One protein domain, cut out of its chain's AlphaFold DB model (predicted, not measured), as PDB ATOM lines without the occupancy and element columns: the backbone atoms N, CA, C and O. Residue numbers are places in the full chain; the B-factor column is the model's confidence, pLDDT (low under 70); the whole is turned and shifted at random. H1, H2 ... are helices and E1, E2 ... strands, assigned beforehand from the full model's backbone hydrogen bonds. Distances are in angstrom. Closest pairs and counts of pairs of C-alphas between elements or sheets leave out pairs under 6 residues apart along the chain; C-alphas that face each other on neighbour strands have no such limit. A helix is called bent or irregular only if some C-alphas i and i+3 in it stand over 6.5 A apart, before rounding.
ATOM      1  N   HIS A  17      38.354  81.738  46.572       89.25
ATOM      2  CA  HIS A  17      37.811  80.447  46.170       89.25
ATOM      3  C   HIS A  17      38.066  80.208  44.676       89.25
ATOM      4  O   HIS A  17      38.206  81.151  43.899       89.25
ATOM      5  N   ILE A  18      38.156  78.941  44.268       90.25
ATOM      6  CA  ILE A  18      38.259  78.557  42.855       90.25
ATOM      7  C   ILE A  18      36.865  78.140  42.386       90.25
ATOM      8  O   ILE A  18      36.223  77.302  43.015       90.25
ATOM      9  N   ILE A  19      36.411  78.737  41.288       87.69
ATOM     10  CA  ILE A  19      35.148  78.422  40.618       87.69
ATOM     11  C   ILE A  19      35.471  77.563  39.394       87.69
ATOM     12  O   ILE A  19      36.317  77.937  38.580       87.69
ATOM     13  N   THR A  20      34.792  76.426  39.264       88.31
ATOM     14  CA  THR A  20      34.904  75.522  38.112       88.31
ATOM     15  C   THR A  20      33.758  75.798  37.144       88.31
ATOM     16  O   THR A  20      32.599  75.622  37.510       88.31
ATOM     17  N   HIS A  21      34.074  76.173  35.905       82.00
ATOM     18  CA  HIS A  21      33.101  76.499  34.848       82.00
ATOM     19  C   HIS A  21      32.914  75.345  33.847       82.00
ATOM     20  O   HIS A  21      32.560  75.555  32.695       82.00
ATOM     21  N   GLY A  22      33.226  74.112  34.262       78.06
ATOM     22  CA  GLY A  22      33.222  72.907  33.419       78.06
ATOM     23  C   GLY A  22      34.427  72.815  32.477       78.06
ATOM     24  O   GLY A  22      35.126  71.804  32.478       78.06
ATOM     25  N   SER A  23      34.700  73.877  31.720       76.50
ATOM     26  CA  SER A  23      35.805  73.986  30.762       76.50
ATOM     27  C   SER A  23      37.070  74.638  31.326       76.50
ATOM     28  O   SER A  23      38.176  74.249  30.959       76.50
ATOM     29  N   TYR A  24      36.923  75.621  32.215       85.56
ATOM     30  CA  TYR A  24      38.033  76.364  32.816       85.56
ATOM     31  C   TYR A  24      37.810  76.613  34.312       85.56
ATOM     32  O   TYR A  24      36.730  76.382  34.862       85.56
ATOM     33  N   PHE A  25      38.850  77.118  34.974       89.88
ATOM     34  CA  PHE A  25      38.831  77.481  36.387       89.88
ATOM     35  C   PHE A  25      39.051  78.986  36.532       89.88
ATOM     36  O   PHE A  25      39.855  79.569  35.806       89.88
ATOM     37  N   SER A  26      38.376  79.633  37.480       93.69
ATOM     38  CA  SER A  26      38.666  81.023  37.841       93.69
ATOM     39  C   SER A  26      38.905  81.169  39.336       93.69
ATOM     40  O   SER A  26      38.087  80.721  40.139       93.69
ATOM     41  N   LEU A  27      39.986  81.846  39.710       92.38
ATOM     42  CA  LEU A  27      40.229  82.287  41.076       92.38
ATOM     43  C   LEU A  27      39.400  83.543  41.341       92.38
ATOM     44  O   LEU A  27      39.539  84.526  40.618       92.38
ATOM     45  N   ALA A  28      38.567  83.514  42.374       89.50
ATOM     46  CA  ALA A  28      37.761  84.644  42.810       89.50
ATOM     47  C   ALA A  28      38.179  85.091  44.215       89.50
ATOM     48  O   ALA A  28      38.342  84.249  45.103       89.50
ATOM     49  N   THR A  29      38.331  86.399  44.445       88.94
ATOM     50  CA  THR A  29      38.489  86.905  45.819       88.94
ATOM     51  C   THR A  29      37.148  86.873  46.550       88.94
ATOM     52  O   THR A  29      36.107  87.213  45.990       88.94
ATOM     53  N   SER A  30      37.166  86.469  47.820       82.12
ATOM     54  CA  SER A  30      35.980  86.507  48.683       82.12
ATOM     55  C   SER A  30      35.741  87.893  49.297       82.12
ATOM     56  O   SER A  30      34.697  88.115  49.907       82.12
ATOM     57  N   VAL A  31      36.700  88.819  49.174       80.94
ATOM     58  CA  VAL A  31      36.637  90.164  49.762       80.94
ATOM     59  C   VAL A  31      36.816  91.215  48.654       80.94
ATOM     60  O   VAL A  31      37.918  91.351  48.119       80.94
ATOM     61  N   PRO A  32      35.761  91.979  48.307       74.56
ATOM     62  CA  PRO A  32      35.848  93.100  47.370       74.56
ATOM     63  C   PRO A  32      36.989  94.062  47.719       74.56
ATOM     64  O   PRO A  32      37.137  94.457  48.875       74.56
ATOM     65  N   GLY A  33      37.804  94.436  46.728       72.69
ATOM     66  CA  GLY A  33      38.938  95.345  46.927       72.69
ATOM     67  C   GLY A  33      40.093  94.780  47.769       72.69
ATOM     68  O   GLY A  33      40.933  95.547  48.236       72.69
ATOM     69  N   SER A  34      40.164  93.462  47.995       80.88
ATOM     70  CA  SER A  34      41.282  92.869  48.734       80.88
ATOM     71  C   SER A  34      42.591  92.941  47.947       80.88
ATOM     72  O   SER A  34      42.785  92.206  46.980       80.88
ATOM     73  N   ASN A  35      43.557  93.706  48.440       83.69
ATOM     74  CA  ASN A  35      44.910  93.751  47.877       83.69
ATOM     75  C   ASN A  35      45.795  92.593  48.390       83.69
ATOM     76  O   ASN A  35      46.979  92.769  48.655       83.69
ATOM     77  N   ASN A  36      45.218  91.401  48.567       91.94
ATOM     78  CA  ASN A  36      45.867  90.276  49.254       91.94
ATOM     79  C   ASN A  36      46.287  89.137  48.312       91.94
ATOM     80  O   ASN A  36      46.847  88.140  48.765       91.94
ATOM     81  N   ILE A  37      45.982  89.253  47.018       93.69
ATOM     82  CA  ILE A  37      46.176  88.190  46.027       93.69
ATOM     83  C   ILE A  37      46.813  88.789  44.785       93.69
ATOM     84  O   ILE A  37      46.323  89.780  44.250       93.69
ATOM     85  N   ARG A  38      47.878  88.168  44.301       93.56
ATOM     86  CA  ARG A  38      48.591  88.540  43.082       93.56
ATOM     87  C   ARG A  38      48.751  87.303  42.203       93.56
ATOM     88  O   ARG A  38      49.001  86.221  42.720       93.56
ATOM     89  N   VAL A  39      48.612  87.443  40.888       94.00
ATOM     90  CA  VAL A  39      48.796  86.343  39.929       94.00
ATOM     91  C   VAL A  39      49.814  86.759  38.874       94.00
ATOM     92  O   VAL A  39      49.708  87.840  38.299       94.00
ATOM     93  N   ASN A  40      50.837  85.932  38.649       94.31
ATOM     94  CA  ASN A  40      51.905  86.150  37.657       94.31
ATOM     95  C   ASN A  40      52.610  87.521  37.736       94.31
ATOM     96  O   ASN A  40      53.130  88.010  36.740       94.31
ATOM     97  N   GLY A  41      52.637  88.153  38.912       90.56
ATOM     98  CA  GLY A  41      53.199  89.496  39.095       90.56
ATOM     99  C   GLY A  41      52.162  90.606  39.301       90.56
ATOM    100  O   GLY A  41      52.487  91.628  39.906       90.56
ATOM    101  N   HIS A  42      50.915  90.390  38.881       90.69
ATOM    102  CA  HIS A  42      49.863  91.406  38.824       90.69
ATOM    103  C   HIS A  42      48.883  91.287  39.996       90.69
ATOM    104  O   HIS A  42      48.373  90.205  40.286       90.69
ATOM    105  N   LEU A  43      48.632  92.396  40.693       90.94
ATOM    106  CA  LEU A  43      47.705  92.444  41.823       90.94
ATOM    107  C   LEU A  43      46.268  92.204  41.329       90.94
ATOM    108  O   LEU A  43      45.818  92.844  40.378       90.94
ATOM    109  N   LEU A  44      45.553  91.267  41.954       89.94
ATOM    110  CA  LEU A  44      44.199  90.884  41.558       89.94
ATOM    111  C   LEU A  44      43.184  91.903  42.095       89.94
ATOM    112  O   LEU A  44      42.525  91.677  43.106       89.94
ATOM    113  N   HIS A  45      43.085  93.047  41.417       77.25
ATOM    114  CA  HIS A  45      42.105  94.091  41.735       77.25
ATOM    115  C   HIS A  45      40.671  93.721  41.325       77.25
ATOM    116  O   HIS A  45      39.716  94.168  41.958       77.25
ATOM    117  N   ASN A  46      40.517  92.898  40.284       68.56
ATOM    118  CA  ASN A  46      39.216  92.421  39.821       68.56
ATOM    119  C   ASN A  46      38.729  91.220  40.639       68.56
ATOM    120  O   ASN A  46      39.517  90.444  41.173       68.56
ATOM    121  N   TYR A  47      37.409  91.030  40.678       75.94
ATOM    122  CA  TYR A  47      36.767  89.950  41.432       75.94
ATOM    123  C   TYR A  47      37.210  88.543  41.024       75.94
ATOM    124  O   TYR A  47      37.177  87.645  41.862       75.94
ATOM    125  N   THR A  48      37.612  88.349  39.764       88.12
ATOM    126  CA  THR A  48      37.956  87.049  39.182       88.12
ATOM    127  C   THR A  48      39.176  87.122  38.258       88.12
ATOM    128  O   THR A  48      39.379  88.099  37.538       88.12
ATOM    129  N   HIS A  49      39.969  86.048  38.246       90.81
ATOM    130  CA  HIS A  49      41.038  85.772  37.279       90.81
ATOM    131  C   HIS A  49      40.860  84.364  36.712       90.81
ATOM    132  O   HIS A  49      40.705  83.412  37.480       90.81
ATOM    133  N   THR A  50      40.897  84.205  35.389       94.06
ATOM    134  CA  THR A  50      40.842  82.883  34.742       94.06
ATOM    135  C   THR A  50      42.194  82.195  34.867       94.06
ATOM    136  O   THR A  50      43.163  82.610  34.232       94.06
ATOM    137  N   LEU A  51      42.241  81.139  35.678       92.88
ATOM    138  CA  LEU A  51      43.449  80.376  35.963       92.88
ATOM    139  C   LEU A  51      43.921  79.611  34.729       92.88
ATOM    140  O   LEU A  51      43.127  78.981  34.025       92.88
ATOM    141  N   ARG A  52      45.234  79.625  34.513       93.12
ATOM    142  CA  ARG A  52      45.929  78.838  33.493       93.12
ATOM    143  C   ARG A  52      46.895  77.854  34.139       93.12
ATOM    144  O   ARG A  52      47.309  78.024  35.286       93.12
ATOM    145  N   ASP A  53      47.252  76.821  33.387       90.69
ATOM    146  CA  ASP A  53      48.333  75.926  33.782       90.69
ATOM    147  C   ASP A  53      49.653  76.706  33.890       90.69
ATOM    148  O   ASP A  53      49.955  77.553  33.046       90.69
ATOM    149  N   GLY A  54      50.402  76.473  34.965       93.12
ATOM    150  CA  GLY A  54      51.625  77.202  35.289       93.12
ATOM    151  C   GLY A  54      51.433  78.553  35.992       93.12
ATOM    152  O   GLY A  54      52.441  79.109  36.435       93.12
ATOM    153  N   ASP A  55      50.202  79.067  36.154       95.75
ATOM    154  CA  ASP A  55      49.949  80.341  36.849       95.75
ATOM    155  C   ASP A  55      50.530  80.326  38.271       95.75
ATOM    156  O   ASP A  55      50.298  79.410  39.062       95.75
ATOM    157  N   ARG A  56      51.252  81.386  38.636       96.50
ATOM    158  CA  ARG A  56      51.785  81.587  39.983       96.50
ATOM    159  C   ARG A  56      50.872  82.522  40.767       96.50
ATOM    160  O   ARG A  56      50.883  83.733  40.551       96.50
ATOM    161  N   VAL A  57      50.116  81.954  41.702       95.44
ATOM    162  CA  VAL A  57      49.228  82.677  42.621       95.44
ATOM    163  C   VAL A  57      49.981  82.962  43.920       95.44
ATOM    164  O   VAL A  57      50.545  82.067  44.547       95.44
ATOM    165  N   GLU A  58      50.009  84.221  44.338       95.12
ATOM    166  CA  GLU A  58      50.685  84.702  45.540       95.12
ATOM    167  C   GLU A  58      49.645  85.315  46.488       95.12
ATOM    168  O   GLU A  58      48.947  86.262  46.128       95.12
ATOM    169  N   PHE A  59      49.539  84.777  47.702       94.38
ATOM    170  CA  PHE A  59      48.728  85.320  48.789       94.38
ATOM    171  C   PHE A  59      49.632  86.098  49.746       94.38
ATOM    172  O   PHE A  59      50.721  85.644  50.102       94.38
ATOM    173  N   GLY A  60      49.193  87.269  50.186       93.62
ATOM    174  CA  GLY A  60      50.016  88.177  50.972       93.62
ATOM    175  C   GLY A  60      49.287  89.473  51.288       93.62
ATOM    176  O   GLY A  60      48.068  89.473  51.447       93.62
ATOM    177  N   THR A  61      50.038  90.567  51.339       93.12
ATOM    178  CA  THR A  61      49.502  91.912  51.577       93.12
ATOM    179  C   THR A  61      50.177  92.899  50.635       93.12
ATOM    180  O   THR A  61      51.406  93.002  50.629       93.12
ATOM    181  N   ALA A  62      49.391  93.645  49.855       92.62
ATOM    182  CA  ALA A  62      49.876  94.824  49.149       92.62
ATOM    183  C   ALA A  62      49.655  96.094  49.974       92.62
ATOM    184  O   ALA A  62      48.562  96.355  50.481       92.62
ATOM    185  N   TYR A  63      50.696  96.912  50.040       92.56
ATOM    186  CA  TYR A  63      50.684  98.237  50.641       92.56
ATOM    187  C   TYR A  63      50.761  99.271  49.523       92.56
ATOM    188  O   TYR A  63      51.579  99.132  48.614       92.56
ATOM    189  N   HIS A  64      49.905 100.290  49.573       91.62
ATOM    190  CA  HIS A  64      49.954 101.404  48.627       91.62
ATOM    191  C   HIS A  64      51.242 102.210  48.842       91.62
ATOM    192  O   HIS A  64      51.545 102.581  49.977       91.62
ATOM    193  N   VAL A  65      51.996 102.466  47.770       92.88
ATOM    194  CA  VAL A  65      53.303 103.154  47.823       92.88
ATOM    195  C   VAL A  65      53.231 104.566  47.241       92.88
ATOM    196  O   VAL A  65      53.958 105.448  47.690       92.88
ATOM    197  N   GLY A  66      52.335 104.804  46.286       91.75
ATOM    198  CA  GLY A  66      52.176 106.090  45.612       91.75
ATOM    199  C   GLY A  66      51.383 105.943  44.320       91.75
ATOM    200  O   GLY A  66      50.850 104.872  44.038       91.75
ATOM    201  N   TRP A  67      51.352 106.993  43.511       91.25
ATOM    202  CA  TRP A  67      50.676 106.996  42.217       91.25
ATOM    203  C   TRP A  67      51.715 106.993  41.093       91.25
ATOM    204  O   TRP A  67      52.701 107.723  41.170       91.25
ATOM    205  N   ASP A  68      51.512 106.159  40.073       87.50
ATOM    206  CA  ASP A  68      52.236 106.268  38.807       87.50
ATOM    207  C   ASP A  68      51.489 107.294  37.956       87.50
ATOM    208  O   ASP A  68      50.383 107.031  37.478       87.50
ATOM    209  N   GLU A  69      52.050 108.498  37.884       89.50
ATOM    210  CA  GLU A  69      51.465 109.661  37.221       89.50
ATOM    211  C   GLU A  69      52.008 109.753  35.796       89.50
ATOM    212  O   GLU A  69      53.194 110.020  35.576       89.50
ATOM    213  N   LYS A  70      51.140 109.539  34.806       88.94
ATOM    214  CA  LYS A  70      51.533 109.536  33.402       88.94
ATOM    215  C   LYS A  70      50.477 110.213  32.539       88.94
ATOM    216  O   LYS A  70      49.311 109.839  32.546       88.94
ATOM    217  N   TYR A  71      50.916 111.174  31.738       85.75
ATOM    218  CA  TYR A  71      50.107 111.688  30.641       85.75
ATOM    219  C   TYR A  71      50.059 110.652  29.514       85.75
ATOM    220  O   TYR A  71      51.093 110.075  29.156       85.75
ATOM    221  N   ASP A  72      48.867 110.394  28.984       89.00
ATOM    222  CA  ASP A  72      48.699 109.525  27.821       89.00
ATOM    223  C   ASP A  72      49.138 110.213  26.512       89.00
ATOM    224  O   ASP A  72      49.775 111.270  26.517       89.00
ATOM    225  N   THR A  73      48.874 109.573  25.370       88.31
ATOM    226  CA  THR A  73      49.235 110.114  24.049       88.31
ATOM    227  C   THR A  73      48.478 111.380  23.678       88.31
ATOM    228  O   THR A  73      48.979 112.154  22.863       88.31
ATOM    229  N   ASP A  74      47.309 111.591  24.275       94.38
ATOM    230  CA  ASP A  74      46.381 112.659  23.920       94.38
ATOM    231  C   ASP A  74      46.563 113.860  24.873       94.38
ATOM    232  O   ASP A  74      46.081 114.963  24.609       94.38
ATOM    233  N   GLY A  75      47.368 113.674  25.926       92.81
ATOM    234  CA  GLY A  75      47.741 114.688  26.906       92.81
ATOM    235  C   GLY A  75      46.849 114.693  28.143       92.81
ATOM    236  O   GLY A  75      46.987 115.598  28.970       92.81
ATOM    237  N   ASP A  76      45.975 113.697  28.298       94.44
ATOM    238  CA  ASP A  76      45.136 113.551  29.479       94.44
ATOM    239  C   ASP A  76      45.941 112.932  30.629       94.44
ATOM    240  O   ASP A  76      46.786 112.046  30.459       94.44
ATOM    241  N   TYR A  77      45.707 113.450  31.836       88.44
ATOM    242  CA  TYR A  77      46.382 112.991  33.046       88.44
ATOM    243  C   TYR A  77      45.781 111.663  33.511       88.44
ATOM    244  O   TYR A  77      44.629 111.617  33.949       88.44
ATOM    245  N   GLN A  78      46.578 110.597  33.472       89.69
ATOM    246  CA  GLN A  78      46.218 109.293  34.015       89.69
ATOM    247  C   GLN A  78      47.083 109.004  35.248       89.69
ATOM    248  O   GLN A  78      48.301 109.198  35.238       89.69
ATOM    249  N   SER A  79      46.460 108.534  36.328       87.94
ATOM    250  CA  SER A  79      47.171 108.108  37.533       87.94
ATOM    251  C   SER A  79      46.711 106.730  37.988       87.94
ATOM    252  O   SER A  79      45.518 106.448  38.104       87.94
ATOM    253  N   TRP A  80      47.679 105.860  38.269       86.00
ATOM    254  CA  TRP A  80      47.430 104.481  38.683       86.00
ATOM    255  C   TRP A  80      47.966 104.259  40.100       86.00
ATOM    256  O   TRP A  80      49.109 104.632  40.372       86.00
ATOM    257  N   PRO A  81      47.200 103.649  41.021       86.81
ATOM    258  CA  PRO A  81      47.708 103.352  42.352       86.81
ATOM    259  C   PRO A  81      48.778 102.256  42.265       86.81
ATOM    260  O   PRO A  81      48.539 101.162  41.750       86.81
ATOM    261  N   THR A  82      49.969 102.539  42.786       89.06
ATOM    262  CA  THR A  82      51.084 101.586  42.842       89.06
ATOM    263  C   THR A  82      51.129 100.888  44.193       89.06
ATOM    264  O   THR A  82      50.938 101.496  45.252       89.06
ATOM    265  N   TYR A  83      51.415  99.588  44.162       90.31
ATOM    266  CA  TYR A  83      51.440  98.740  45.345       90.31
ATOM    267  C   TYR A  83      52.747  97.955  45.435       90.31
ATOM    268  O   TYR A  83      53.168  97.316  44.472       90.31
ATOM    269  N   SER A  84      53.350  97.936  46.623       93.88
ATOM    270  CA  SER A  84      54.383  96.960  46.978       93.88
ATOM    271  C   SER A  84      53.707  95.748  47.601       93.88
ATOM    272  O   SER A  84      52.937  95.891  48.551       93.88
ATOM    273  N   PHE A  85      53.970  94.561  47.057       94.88
ATOM    274  CA  PHE A  85      53.341  93.314  47.484       94.88
ATOM    275  C   PHE A  85      54.321  92.437  48.263       94.88
ATOM    276  O   PHE A  85      55.362  92.040  47.739       94.88
ATOM    277  N   VAL A  86      53.955  92.082  49.495       95.69
ATOM    278  CA  VAL A  86      54.697  91.127  50.324       95.69
ATOM    279  C   VAL A  86      53.949  89.798  50.313       95.69
ATOM    280  O   VAL A  86      52.889  89.669  50.925       95.69
ATOM    281  N   SER A  87      54.494  88.806  49.608       93.50
ATOM    282  CA  SER A  87      53.941  87.446  49.561       93.50
ATOM    283  C   SER A  87      54.185  86.713  50.883       93.50
ATOM    284  O   SER A  87      55.329  86.579  51.310       93.50
ATOM    285  N   GLY A  88      53.124  86.177  51.488       92.94
ATOM    286  CA  GLY A  88      53.199  85.241  52.617       92.94
ATOM    287  C   GLY A  88      53.124  83.770  52.188       92.94
ATOM    288  O   GLY A  88      53.676  82.903  52.858       92.94
ATOM    289  N   LEU A  89      52.480  83.485  51.052       93.38
ATOM    290  CA  LEU A  89      52.359  82.154  50.456       93.38
ATOM    291  C   LEU A  89      52.373  82.282  48.931       93.38
ATOM    292  O   LEU A  89      51.691  83.136  48.378       93.38
ATOM    293  N   SER A  90      53.092  81.399  48.242       94.75
ATOM    294  CA  SER A  90      53.057  81.302  46.783       94.75
ATOM    295  C   SER A  90      52.742  79.868  46.368       94.75
ATOM    296  O   SER A  90      53.284  78.925  46.939       94.75
ATOM    297  N   VAL A  91      51.846  79.721  45.398       94.81
ATOM    298  CA  VAL A  91      51.356  78.449  44.865       94.81
ATOM    299  C   VAL A  91      51.489  78.495  43.349       94.81
ATOM    300  O   VAL A  91      51.057  79.459  42.718       94.81
ATOM    301  N   GLN A  92      52.073  77.455  42.761       96.19
ATOM    302  CA  GLN A  92      52.020  77.244  41.318       96.19
ATOM    303  C   GLN A  92      50.817  76.359  40.992       96.19
ATOM    304  O   GLN A  92      50.607  75.322  41.621       96.19
ATOM    305  N   VAL A  93      50.005  76.800  40.040       92.50
ATOM    306  CA  VAL A  93      48.786  76.125  39.608       92.50
ATOM    307  C   VAL A  93      49.139  75.120  38.520       92.50
ATOM    308  O   VAL A  93      49.863  75.448  37.584       92.50
ATOM    309  N   HIS A  94      48.615  73.903  38.645       92.56
ATOM    310  CA  HIS A  94      48.706  72.874  37.615       92.56
ATOM    311  C   HIS A  94      47.298  72.378  37.274       92.56
ATOM    312  O   HIS A  94      46.567  71.933  38.164       92.56
ATOM    313  N   ILE A  95      46.908  72.462  36.003       86.50
ATOM    314  CA  ILE A  95      45.569  72.123  35.510       86.50
ATOM    315  C   ILE A  95      45.678  70.906  34.594       86.50
ATOM    316  O   ILE A  95      46.099  71.004  33.446       86.50
ATOM    317  N   ALA A  96      45.251  69.748  35.100       83.19
ATOM    318  CA  ALA A  96      45.168  68.518  34.322       83.19
ATOM    319  C   ALA A  96      43.709  68.189  33.990       83.19
ATOM    320  O   ALA A  96      42.869  68.079  34.886       83.19
ATOM    321  N   PHE A  97      43.425  67.976  32.706       78.06
ATOM    322  CA  PHE A  97      42.150  67.433  32.239       78.06
ATOM    323  C   PHE A  97      42.233  65.900  32.111       78.06
ATOM    324  O   PHE A  97      43.315  65.367  31.849       78.06
ATOM    325  N   PRO A  98      41.127  65.158  32.310       77.00
ATOM    326  CA  PRO A  98      41.131  63.704  32.173       77.00
ATOM    327  C   PRO A  98      41.389  63.262  30.722       77.00
ATOM    328  O   PRO A  98      41.059  63.964  29.768       77.00
ATOM    329  N   LEU A  99      41.940  62.056  30.552       74.62
ATOM    330  CA  LEU A  99      42.142  61.444  29.233       74.62
ATOM    331  C   LEU A  99      40.812  61.360  28.465       74.62
ATOM    332  O   LEU A  99      39.820  60.858  28.991       74.62
ATOM    333  N   GLY A 100      40.807  61.833  27.216       72.75
ATOM    334  CA  GLY A 100      39.604  61.907  26.380       72.75
ATOM    335  C   GLY A 100      38.750  63.166  26.582       72.75
ATOM    336  O   GLY A 100      37.671  63.255  26.002       72.75
ATOM    337  N   PHE A 101      39.210  64.138  27.373       70.69
ATOM    338  CA  PHE A 101      38.617  65.472  27.407       70.69
ATOM    339  C   PHE A 101      38.839  66.197  26.067       70.69
ATOM    340  O   PHE A 101      39.967  66.310  25.592       70.69
ATOM    341  N   ASP A 102      37.746  66.657  25.460       70.06
ATOM    342  CA  ASP A 102      37.722  67.358  24.171       70.06
ATOM    343  C   ASP A 102      38.104  68.832  24.383       70.06
ATOM    344  O   ASP A 102      37.268  69.667  24.737       70.06
ATOM    345  N   ASP A 103      39.390  69.137  24.198       62.69
ATOM    346  CA  ASP A 103      39.994  70.464  24.373       62.69
ATOM    347  C   ASP A 103      39.310  71.560  23.536       62.69
ATOM    348  O   ASP A 103      39.234  72.719  23.949       62.69
ATOM    349  N   ARG A 104      38.702  71.185  22.407       61.91
ATOM    350  CA  ARG A 104      37.921  72.075  21.535       61.91
ATOM    351  C   ARG A 104      36.689  72.651  22.229       61.91
ATOM    352  O   ARG A 104      36.278  73.759  21.896       61.91
ATOM    353  N   ARG A 105      36.122  71.941  23.213       57.12
ATOM    354  CA  ARG A 105      34.957  72.403  23.988       57.12
ATOM    355  C   ARG A 105      35.299  73.462  25.026       57.12
ATOM    356  O   ARG A 105      34.391  74.093  25.555       57.12
ATOM    357  N   VAL A 106      36.584  73.679  25.322       54.84
ATOM    358  CA  VAL A 106      37.008  74.560  26.422       54.84
ATOM    359  C   VAL A 106      36.576  76.018  26.214       54.84
ATOM    360  O   VAL A 106      36.373  76.746  27.182       54.84
TER     361      VAL A 106
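AT A GLANCE: This is residues 17 to 106 of the 475 residues of an uncharacterized protein of Tilletia controversa (dwarf bunt fungus) (UniProt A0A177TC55). A long two-stranded hairpin, E5 and E6, is bent strongly partway along its length, with the short strand E3 added at the edge of E5, and a small second sheet of E1, E2 and E4 sits loosely near the half where E5 begins and E6 ends. The hairpin's tip, residues 72 to 76, makes one end of the longest axis, and the tail after E6, with the short helix H1 at its end, makes the other. The printed part has 90 residues, with strands E1 to E6 in chain order and then H1, and its class is mostly strand. The sheets run E1, E2, E4 and E3, E5, E6, both antiparallel; the whole is loose, with a radius of gyration of the C-alphas of 16.7 A and spans of 52 by 35 by 21 A.

IN THESE COORDINATES: Find C-alpha 17 at (37.811, 80.447, 46.170), where E1 begins; it runs over residues 17 to 20, 9.9 A. Next come E2, residues 25 to 29, 13.3 A; E3, residues 37 to 39, 6.9 A; and E4, residues 48 to 51, 9.2 A. From C-alpha 56 at (51.785, 81.587, 39.983), E5 runs to residue 71, 31.6 A, and bends by 105 degrees at residue 60. E6, residues 77 to 92, is 37.1 A long and bends by 94 degrees at residue 89. H1, residues 103 to 106, 5.5 A, ends at C-alpha 106 at (37.008, 74.560, 26.422).

HOW THE PARTS SIT: Look first at the hairpin E1 and E2, antiparallel at 153 degrees, where N 19 and O 26 are 2.8 A apart. On the other side of E2 is E4, antiparallel at 146 degrees, with N 27 and O 49 at 2.8 A. In the second sheet, which is twisted, E3 is antiparallel to E5, with N 38 and O 58 at 2.8 A. E5 and E6 form a hairpin, antiparallel at 166 degrees; near its open end N 57 and O 91 are 2.9 A apart, and near its tip N 70 and O 78 are 2.9 A apart. Between the sheets, the closest C-alphas of E2 and E3, those of Thr 29 and Ile 37, are 7.8 A apart, while E2 and E5 are apart. Outside the named strands, residues 38 to 39 of E3 pair antiparallel with residues 42 to 43. H1 is on neither sheet, and it is too short for any O i to N i+4 pair; its one O i to N i+3 pair is within hydrogen-bond range.

THE WHOLE: The two C-alphas farthest apart, those of Gly 75 and Leu 99, stand 53.6 A from each other. The printed part has no cut, and none of its links is long. The mean pLDDT of the printed part is 87.0; look for values under 70 at residue 46 and residues 103 to 106.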